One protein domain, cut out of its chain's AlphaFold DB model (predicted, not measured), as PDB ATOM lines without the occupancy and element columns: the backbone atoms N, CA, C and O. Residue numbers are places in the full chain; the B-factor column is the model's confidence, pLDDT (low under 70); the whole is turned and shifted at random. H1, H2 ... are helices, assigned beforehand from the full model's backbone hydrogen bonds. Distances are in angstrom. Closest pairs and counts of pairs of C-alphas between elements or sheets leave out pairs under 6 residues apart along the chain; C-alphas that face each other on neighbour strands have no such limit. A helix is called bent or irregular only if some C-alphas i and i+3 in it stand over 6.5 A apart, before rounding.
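This is residues 12 to 56 and 72 to 86 of the 165 residues of the protein "Lycopene_cyc domain-containing protein" of Actinobacteria bacterium (UniProt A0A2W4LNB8). A long kinked helix, H2, slants past two shorter helices, H1 and H3, which lie partly side by side, while H2 stays clear of H1. Look for 60 printed residues with three named helices, H1, H2, H3 in order, and no named strand: all helix, loose, radius of gyration of the C-alphas 13.5 A, elongated, 42 by 22 by 15 A.

Find C-alpha 12 at (84.812, 58.760, 15.929), where H1, residues 12 to 21, begins. H2, residues 30 to 52, runs 33.0 A, with a kink of 27 degrees near residue 38; it is only just irregular, C-alphas 34 and 37 being 6.7 A apart. H3, residues 73 to 86, runs 20.3 A to C-alpha 86 at (91.869, 66.393, 26.309).

H3 touches H1 with residues 81 to 85 alone, closest C-alphas Ala 14 and Ala 81, 5.2 A, at a shallow tilt of 19 degrees, the same way. H2 and H3 only just touch, with 3 pairs of C-alphas within 8 A, through residues 40 to 43 and 76 to 79 alone; the closest C-alphas, Gln 43 and Leu 76, are 7.4 A apart, at a steep tilt of 43 degrees, opposite ways. H1 and H2 are apart. Every O i to N i+4 pair is within hydrogen-bond range in H1 and H3, and 17 of 19 in H2.

The two farthest C-alphas, Arg 23 and Gly 54, are 41.9 A apart. Residues 57 to 71 are not printed; C-alphas 56 and 72 are 12.0 A apart across the cut. The link from H1 to H2 is short. The model's pLDDT is under 70 in residues 48 to 56 and 72 to 74.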
ATOM      1  N   VAL A  12      84.146  60.010  16.319       88.69
ATOM      2  CA  VAL A  12      84.812  58.760  15.929       88.69
ATOM      3  C   VAL A  12      86.326  58.902  16.077       88.69
ATOM      4  O   VAL A  12      86.962  58.032  16.665       88.69
ATOM      5  N   GLY A  13      86.900  60.020  15.625       88.88
ATOM      6  CA  GLY A  13      88.318  60.326  15.795       88.88
ATOM      7  C   GLY A  13      88.732  60.348  17.266       88.88
ATOM      8  O   GLY A  13      89.703  59.694  17.635       88.88
ATOM      9  N   ALA A  14      87.966  61.019  18.128       86.94
ATOM     10  CA  ALA A  14      88.229  61.075  19.564       86.94
ATOM     11  C   ALA A  14      88.179  59.692  20.235       86.94
ATOM     12  O   ALA A  14      89.044  59.367  21.050       86.94
ATOM     13  N   LEU A  15      87.206  58.856  19.864       86.31
ATOM     14  CA  LEU A  15      87.114  57.477  20.340       86.31
ATOM     15  C   LEU A  15      88.314  56.648  19.875       86.31
ATOM     16  O   LEU A  15      88.924  55.955  20.684       86.31
ATOM     17  N   VAL A  16      88.705  56.746  18.603       87.62
ATOM     18  CA  VAL A  16      89.894  56.055  18.079       87.62
ATOM     19  C   VAL A  16      91.151  56.496  18.829       87.62
ATOM     20  O   VAL A  16      91.967  55.655  19.210       87.62
ATOM     21  N   VAL A  17      91.294  57.790  19.110       86.56
ATOM     22  CA  VAL A  17      92.413  58.329  19.891       86.56
ATOM     23  C   VAL A  17      92.432  57.734  21.305       86.56
ATOM     24  O   VAL A  17      93.451  57.167  21.696       86.56
ATOM     25  N   ASP A  18      91.327  57.761  22.056       86.00
ATOM     26  CA  ASP A  18      91.281  57.224  23.432       86.00
ATOM     27  C   ASP A  18      91.446  55.692  23.494       86.00
ATOM     28  O   ASP A  18      92.201  55.165  24.321       86.00
ATOM     29  N   LEU A  19      90.747  54.960  22.622       81.06
ATOM     30  CA  LEU A  19      90.658  53.498  22.672       81.06
ATOM     31  C   LEU A  19      91.823  52.805  21.956       81.06
ATOM     32  O   LEU A  19      92.348  51.820  22.481       81.06
ATOM     33  N   ALA A  20      92.228  53.293  20.781       79.56
ATOM     34  CA  ALA A  20      93.207  52.619  19.926       79.56
ATOM     35  C   ALA A  20      94.614  53.228  20.021       79.56
ATOM     36  O   ALA A  20      95.583  52.467  20.104       79.56
ATOM     37  N   VAL A  21      94.736  54.562  20.045       82.25
ATOM     38  CA  VAL A  21      96.043  55.250  20.027       82.25
ATOM     39  C   VAL A  21      96.638  55.357  21.432       82.25
ATOM     40  O   VAL A  21      97.720  54.834  21.692       82.25
ATOM     41  N   LEU A  22      95.933  56.007  22.360       77.88
ATOM     42  CA  LEU A  22      96.416  56.249  23.724       77.88
ATOM     43  C   LEU A  22      96.135  55.061  24.651       77.88
ATOM     44  O   LEU A  22      96.807  54.913  25.677       77.88
ATOM     45  N   ARG A  23      95.170  54.203  24.286       82.00
ATOM     46  CA  ARG A  23      94.725  53.027  25.059       82.00
ATOM     47  C   ARG A  23      94.487  53.376  26.529       82.00
ATOM     48  O   ARG A  23      94.880  52.641  27.442       82.00
ATOM     49  N   THR A  24      93.891  54.538  26.761       76.31
ATOM     50  CA  THR A  24      93.543  55.049  28.088       76.31
ATOM     51  C   THR A  24      92.214  54.487  28.569       76.31
ATOM     52  O   THR A  24      92.057  54.307  29.774       76.31
ATOM     53  N   ARG A  25      91.310  54.122  27.642       81.75
ATOM     54  CA  ARG A  25      89.978  53.554  27.930       81.75
ATOM     55  C   ARG A  25      89.187  54.403  28.931       81.75
ATOM     56  O   ARG A  25      88.460  53.867  29.769       81.75
ATOM     57  N   LEU A  26      89.330  55.726  28.856       75.81
ATOM     58  CA  LEU A  26      88.674  56.650  29.782       75.81
ATOM     59  C   LEU A  26      87.162  56.618  29.636       75.81
ATOM     60  O   LEU A  26      86.464  56.695  30.643       75.81
ATOM     61  N   VAL A  27      86.662  56.417  28.414       76.44
ATOM     62  CA  VAL A  27      85.220  56.269  28.158       76.44
ATOM     63  C   VAL A  27      84.621  55.086  28.924       76.44
ATOM     64  O   VAL A  27      83.441  55.097  29.248       76.44
ATOM     65  N   CYS A  28      85.408  54.064  29.267       75.44
ATOM     66  CA  CYS A  28      84.931  52.921  30.050       75.44
ATOM     67  C   CYS A  28      85.023  53.141  31.572       75.44
ATOM     68  O   CYS A  28      84.607  52.275  32.339       75.44
ATOM     69  N   GLY A  29      85.590  54.260  32.029       79.81
ATOM     70  CA  GLY A  29      85.815  54.544  33.443       79.81
ATOM     71  C   GLY A  29      84.651  55.286  34.099       79.81
ATOM     72  O   GLY A  29      84.138  56.265  33.563       79.81
ATOM     73  N   VAL A  30      84.293  54.891  35.324       78.50
ATOM     74  CA  VAL A  30      83.230  55.547  36.114       78.50
ATOM     75  C   VAL A  30      83.540  57.026  36.375       78.50
ATOM     76  O   VAL A  30      82.636  57.854  36.379       78.50
ATOM     77  N   ALA A  31      84.818  57.385  36.535       80.56
ATOM     78  CA  ALA A  31      85.238  58.770  36.759       80.56
ATOM     79  C   ALA A  31      84.856  59.707  35.599       80.56
ATOM     80  O   ALA A  31      84.446  60.842  35.838       80.56
ATOM     81  N   PHE A  32      84.945  59.227  34.353       84.12
ATOM     82  CA  PHE A  32      84.536  60.000  33.182       84.12
ATOM     83  C   PHE A  32      83.026  60.255  33.209       84.12
ATOM     84  O   PHE A  32      82.592  61.399  33.109       84.12
ATOM     85  N   TRP A  33      82.229  59.212  33.452       85.12
ATOM     86  CA  TRP A  33      80.769  59.320  33.530       85.12
ATOM     87  C   TRP A  33      80.259  60.089  34.752       85.12
ATOM     88  O   TRP A  33      79.159  60.623  34.703       85.12
ATOM     89  N   ALA A  34      81.045  60.192  35.825       86.38
ATOM     90  CA  ALA A  34      80.718  61.036  36.973       86.38
ATOM     91  C   ALA A  34      80.953  62.530  36.685       86.38
ATOM     92  O   ALA A  34      80.168  63.373  37.114       86.38
ATOM     93  N   ALA A  35      82.018  62.870  35.948       84.81
ATOM     94  CA  ALA A  35      82.363  64.254  35.620       84.81
ATOM     95  C   ALA A  35      81.607  64.792  34.393       84.81
ATOM     96  O   ALA A  35      81.273  65.975  34.332       84.81
ATOM     97  N   TYR A  36      81.315  63.930  33.417       86.25
ATOM     98  CA  TYR A  36      80.695  64.319  32.153       86.25
ATOM     99  C   TYR A  36      79.340  65.043  32.297       86.25
ATOM    100  O   TYR A  36      79.156  66.043  31.607       86.25
ATOM    101  N   PRO A  37      78.418  64.658  33.204       87.62
ATOM    102  CA  PRO A  37      77.152  65.367  33.399       87.62
ATOM    103  C   PRO A  37      77.335  66.825  33.824       87.62
ATOM    104  O   PRO A  37      76.571  67.685  33.401       87.62
ATOM    105  N   ILE A  38      78.367  67.115  34.623       88.44
ATOM    106  CA  ILE A  38      78.694  68.479  35.053       88.44
ATOM    107  C   ILE A  38      79.148  69.294  33.841       88.44
ATOM    108  O   ILE A  38      78.658  70.397  33.613       88.44
ATOM    109  N   ILE A  39      80.046  68.733  33.029       88.50
ATOM    110  CA  ILE A  39      80.531  69.369  31.799       88.50
ATOM    111  C   ILE A  39      79.368  69.608  30.830       88.50
ATOM    112  O   ILE A  39      79.215  70.709  30.312       88.50
ATOM    113  N   LEU A  40      78.515  68.601  30.639       85.12
ATOM    114  CA  LEU A  40      77.332  68.674  29.790       85.12
ATOM    115  C   LEU A  40      76.364  69.762  30.274       85.12
ATOM    116  O   LEU A  40      75.874  70.539  29.462       85.12
ATOM    117  N   PHE A  41      76.133  69.877  31.582       83.19
ATOM    118  CA  PHE A  41      75.302  70.934  32.161       83.19
ATOM    119  C   PHE A  41      75.833  72.331  31.821       83.19
ATOM    120  O   PHE A  41      75.080  73.169  31.325       83.19
ATOM    121  N   PHE A  42      77.133  72.573  32.010       83.56
ATOM    122  CA  PHE A  42      77.742  73.846  31.621       83.56
ATOM    123  C   PHE A  42      77.719  74.065  30.105       83.56
ATOM    124  O   PHE A  42      77.464  75.184  29.671       83.56
ATOM    125  N   GLN A  43      77.895  73.015  29.300       81.56
ATOM    126  CA  GLN A  43      77.797  73.095  27.841       81.56
ATOM    127  C   GLN A  43      76.393  73.526  27.398       81.56
ATOM    128  O   GLN A  43      76.257  74.412  26.557       81.56
ATOM    129  N   LEU A  44      75.347  72.949  27.998       76.38
ATOM    130  CA  LEU A  44      73.955  73.310  27.727       76.38
ATOM    131  C   LEU A  44      73.636  74.725  28.202       76.38
ATOM    132  O   LEU A  44      72.948  75.450  27.491       76.38
ATOM    133  N   ILE A  45      74.144  75.143  29.365       79.06
ATOM    134  CA  ILE A  45      73.968  76.518  29.843       79.06
ATOM    135  C   ILE A  45      74.659  77.500  28.908       79.06
ATOM    136  O   ILE A  45      74.026  78.456  28.485       79.06
ATOM    137  N   SER A  46      75.926  77.289  28.555       72.00
ATOM    138  CA  SER A  46      76.646  78.186  27.649       72.00
ATOM    139  C   SER A  46      75.954  78.260  26.291       72.00
ATOM    140  O   SER A  46      75.608  79.353  25.848       72.00
ATOM    141  N   ASN A  47      75.651  77.115  25.675       72.38
ATOM    142  CA  ASN A  47      74.983  77.069  24.376       72.38
ATOM    143  C   ASN A  47      73.572  77.679  24.457       72.38
ATOM    144  O   ASN A  47      73.185  78.472  23.601       72.38
ATOM    145  N   GLY A  48      72.821  77.390  25.521       64.19
ATOM    146  CA  GLY A  48      71.485  77.930  25.767       64.19
ATOM    147  C   GLY A  48      71.479  79.435  26.048       64.19
ATOM    148  O   GLY A  48      70.607  80.141  25.555       64.19
ATOM    149  N   VAL A  49      72.475  79.959  26.763       62.59
ATOM    150  CA  VAL A  49      72.649  81.396  27.024       62.59
ATOM    151  C   VAL A  49      73.072  82.140  25.755       62.59
ATOM    152  O   VAL A  49      72.580  83.242  25.508       62.59
ATOM    153  N   LEU A  50      73.945  81.552  24.930       58.59
ATOM    154  CA  LEU A  50      74.329  82.113  23.631       58.59
ATOM    155  C   LEU A  50      73.148  82.142  22.650       58.59
ATOM    156  O   LEU A  50      72.930  83.152  21.980       58.59
ATOM    157  N   THR A  51      72.342  81.079  22.615       54.81
ATOM    158  CA  THR A  51      71.164  80.994  21.737       54.81
ATOM    159  C   THR A  51      70.012  81.868  22.250       54.81
ATOM    160  O   THR A  51      69.349  82.556  21.476       54.81
ATOM    161  N   GLY A  52      69.815  81.921  23.571       48.53
ATOM    162  CA  GLY A  52      68.768  82.701  24.236       48.53
ATOM    163  C   GLY A  52      68.971  84.217  24.178       48.53
ATOM    164  O   GLY A  52      68.006  84.963  24.326       48.53
ATOM    165  N   ARG A  53      70.194  84.697  23.910       51.34
ATOM    166  CA  ARG A  53      70.471  86.129  23.694       51.34
ATOM    167  C   ARG A  53      70.278  86.603  22.252       51.34
ATOM    168  O   ARG A  53      70.479  87.782  21.990       51.34
ATOM    169  N   GLY A  54      69.876  85.732  21.322       51.19
ATOM    170  CA  GLY A  54      69.499  86.132  19.958       51.19
ATOM    171  C   GLY A  54      70.631  86.734  19.108       51.19
ATOM    172  O   GLY A  54      70.353  87.328  18.071       51.19
ATOM    173  N   ILE A  55      71.894  86.579  19.525       49.41
ATOM    174  CA  ILE A  55      73.079  87.148  18.852       49.41
ATOM    175  C   ILE A  55      73.529  86.294  17.649       49.41
ATOM    176  O   ILE A  55      74.251  86.781  16.784       49.41
ATOM    177  N   VAL A  56      73.041  85.053  17.521       44.22
ATOM    178  CA  VAL A  56      73.285  84.195  16.350       44.22
ATOM    179  C   VAL A  56      71.949  83.721  15.774       44.22
ATOM    180  O   VAL A  56      71.333  82.778  16.267       44.22
ATOM    181  N   PRO A  72      72.120  73.266  18.408       61.06
ATOM    182  CA  PRO A  72      72.614  72.270  17.455       61.06
ATOM    183  C   PRO A  72      73.215  71.071  18.202       61.06
ATOM    184  O   PRO A  72      74.045  71.239  19.098       61.06
ATOM    185  N   VAL A  73      72.805  69.849  17.853       63.31
ATOM    186  CA  VAL A  73      73.313  68.608  18.478       63.31
ATOM    187  C   VAL A  73      74.799  68.399  18.160       63.31
ATOM    188  O   VAL A  73      75.534  67.766  18.916       63.31
ATOM    189  N   GLU A  74      75.260  68.983  17.063       69.19
ATOM    190  CA  GLU A  74      76.630  68.960  16.576       69.19
ATOM    191  C   GLU A  74      77.613  69.571  17.584       69.19
ATOM    192  O   GLU A  74      78.694  69.017  17.784       69.19
ATOM    193  N   ASP A  75      77.230  70.640  18.289       75.00
ATOM    194  CA  ASP A  75      78.094  71.291  19.285       75.00
ATOM    195  C   ASP A  75      78.326  70.400  20.510       75.00
ATOM    196  O   ASP A  75      79.404  70.412  21.105       75.00
ATOM    197  N   LEU A  76      77.336  69.576  20.871       78.31
ATOM    198  CA  LEU A  76      77.474  68.601  21.952       78.31
ATOM    199  C   LEU A  76      78.446  67.489  21.548       78.31
ATOM    200  O   LEU A  76      79.262  67.058  22.362       78.31
ATOM    201  N   LEU A  77      78.387  67.045  20.289       81.00
ATOM    202  CA  LEU A  77      79.294  66.033  19.747       81.00
ATOM    203  C   LEU A  77      80.737  66.554  19.678       81.00
ATOM    204  O   LEU A  77      81.665  65.848  20.078       81.00
ATOM    205  N   PHE A  78      80.937  67.801  19.246       81.56
ATOM    206  CA  PHE A  78      82.258  68.431  19.257       81.56
ATOM    207  C   PHE A  78      82.787  68.653  20.673       81.56
ATOM    208  O   PHE A  78      83.944  68.327  20.946       81.56
ATOM    209  N   GLY A  79      81.947  69.140  21.589       84.12
ATOM    210  CA  GLY A  79      82.304  69.283  23.000       84.12
ATOM    211  C   GLY A  79      82.714  67.947  23.622       84.12
ATOM    212  O   GLY A  79      83.755  67.861  24.274       84.12
ATOM    213  N   PHE A  80      81.963  66.878  23.347       86.25
ATOM    214  CA  PHE A  80      82.306  65.521  23.776       86.25
ATOM    215  C   PHE A  80      83.674  65.081  23.245       86.25
ATOM    216  O   PHE A  80      84.522  64.636  24.022       86.25
ATOM    217  N   ALA A  81      83.906  65.225  21.937       87.31
ATOM    218  CA  ALA A  81      85.163  64.844  21.302       87.31
ATOM    219  C   ALA A  81      86.356  65.597  21.916       87.31
ATOM    220  O   ALA A  81      87.373  64.985  22.248       87.31
ATOM    221  N   LEU A  82      86.210  66.908  22.131       88.75
ATOM    222  CA  LEU A  82      87.239  67.757  22.726       88.75
ATOM    223  C   LEU A  82      87.576  67.328  24.158       88.75
ATOM    224  O   LEU A  82      88.750  67.167  24.497       88.75
ATOM    225  N   VAL A  83      86.560  67.117  24.995       90.06
ATOM    226  CA  VAL A  83      86.735  66.678  26.388       90.06
ATOM    227  C   VAL A  83      87.428  65.321  26.432       90.06
ATOM    228  O   VAL A  83      88.393  65.147  27.179       90.06
ATOM    229  N   LEU A  84      86.988  64.373  25.601       88.50
ATOM    230  CA  LEU A  84      87.566  63.035  25.552       88.50
ATOM    231  C   LEU A  84      89.040  63.056  25.124       88.50
ATOM    232  O   LEU A  84      89.881  62.446  25.787       88.50
ATOM    233  N   VAL A  85      89.381  63.779  24.055       88.25
ATOM    234  CA  VAL A  85      90.774  63.903  23.589       88.25
ATOM    235  C   VAL A  85      91.642  64.601  24.635       88.25
ATOM    236  O   VAL A  85      92.762  64.165  24.900       88.25
ATOM    237  N   THR A  86      91.126  65.644  25.285       90.00
ATOM    238  CA  THR A  86      91.869  66.393  26.309       90.00
ATOM    239  C   THR A  86      92.192  65.512  27.516       90.00
ATOM    240  O   THR A  86      93.347  65.429  27.937       90.00
TER     241      THR A  86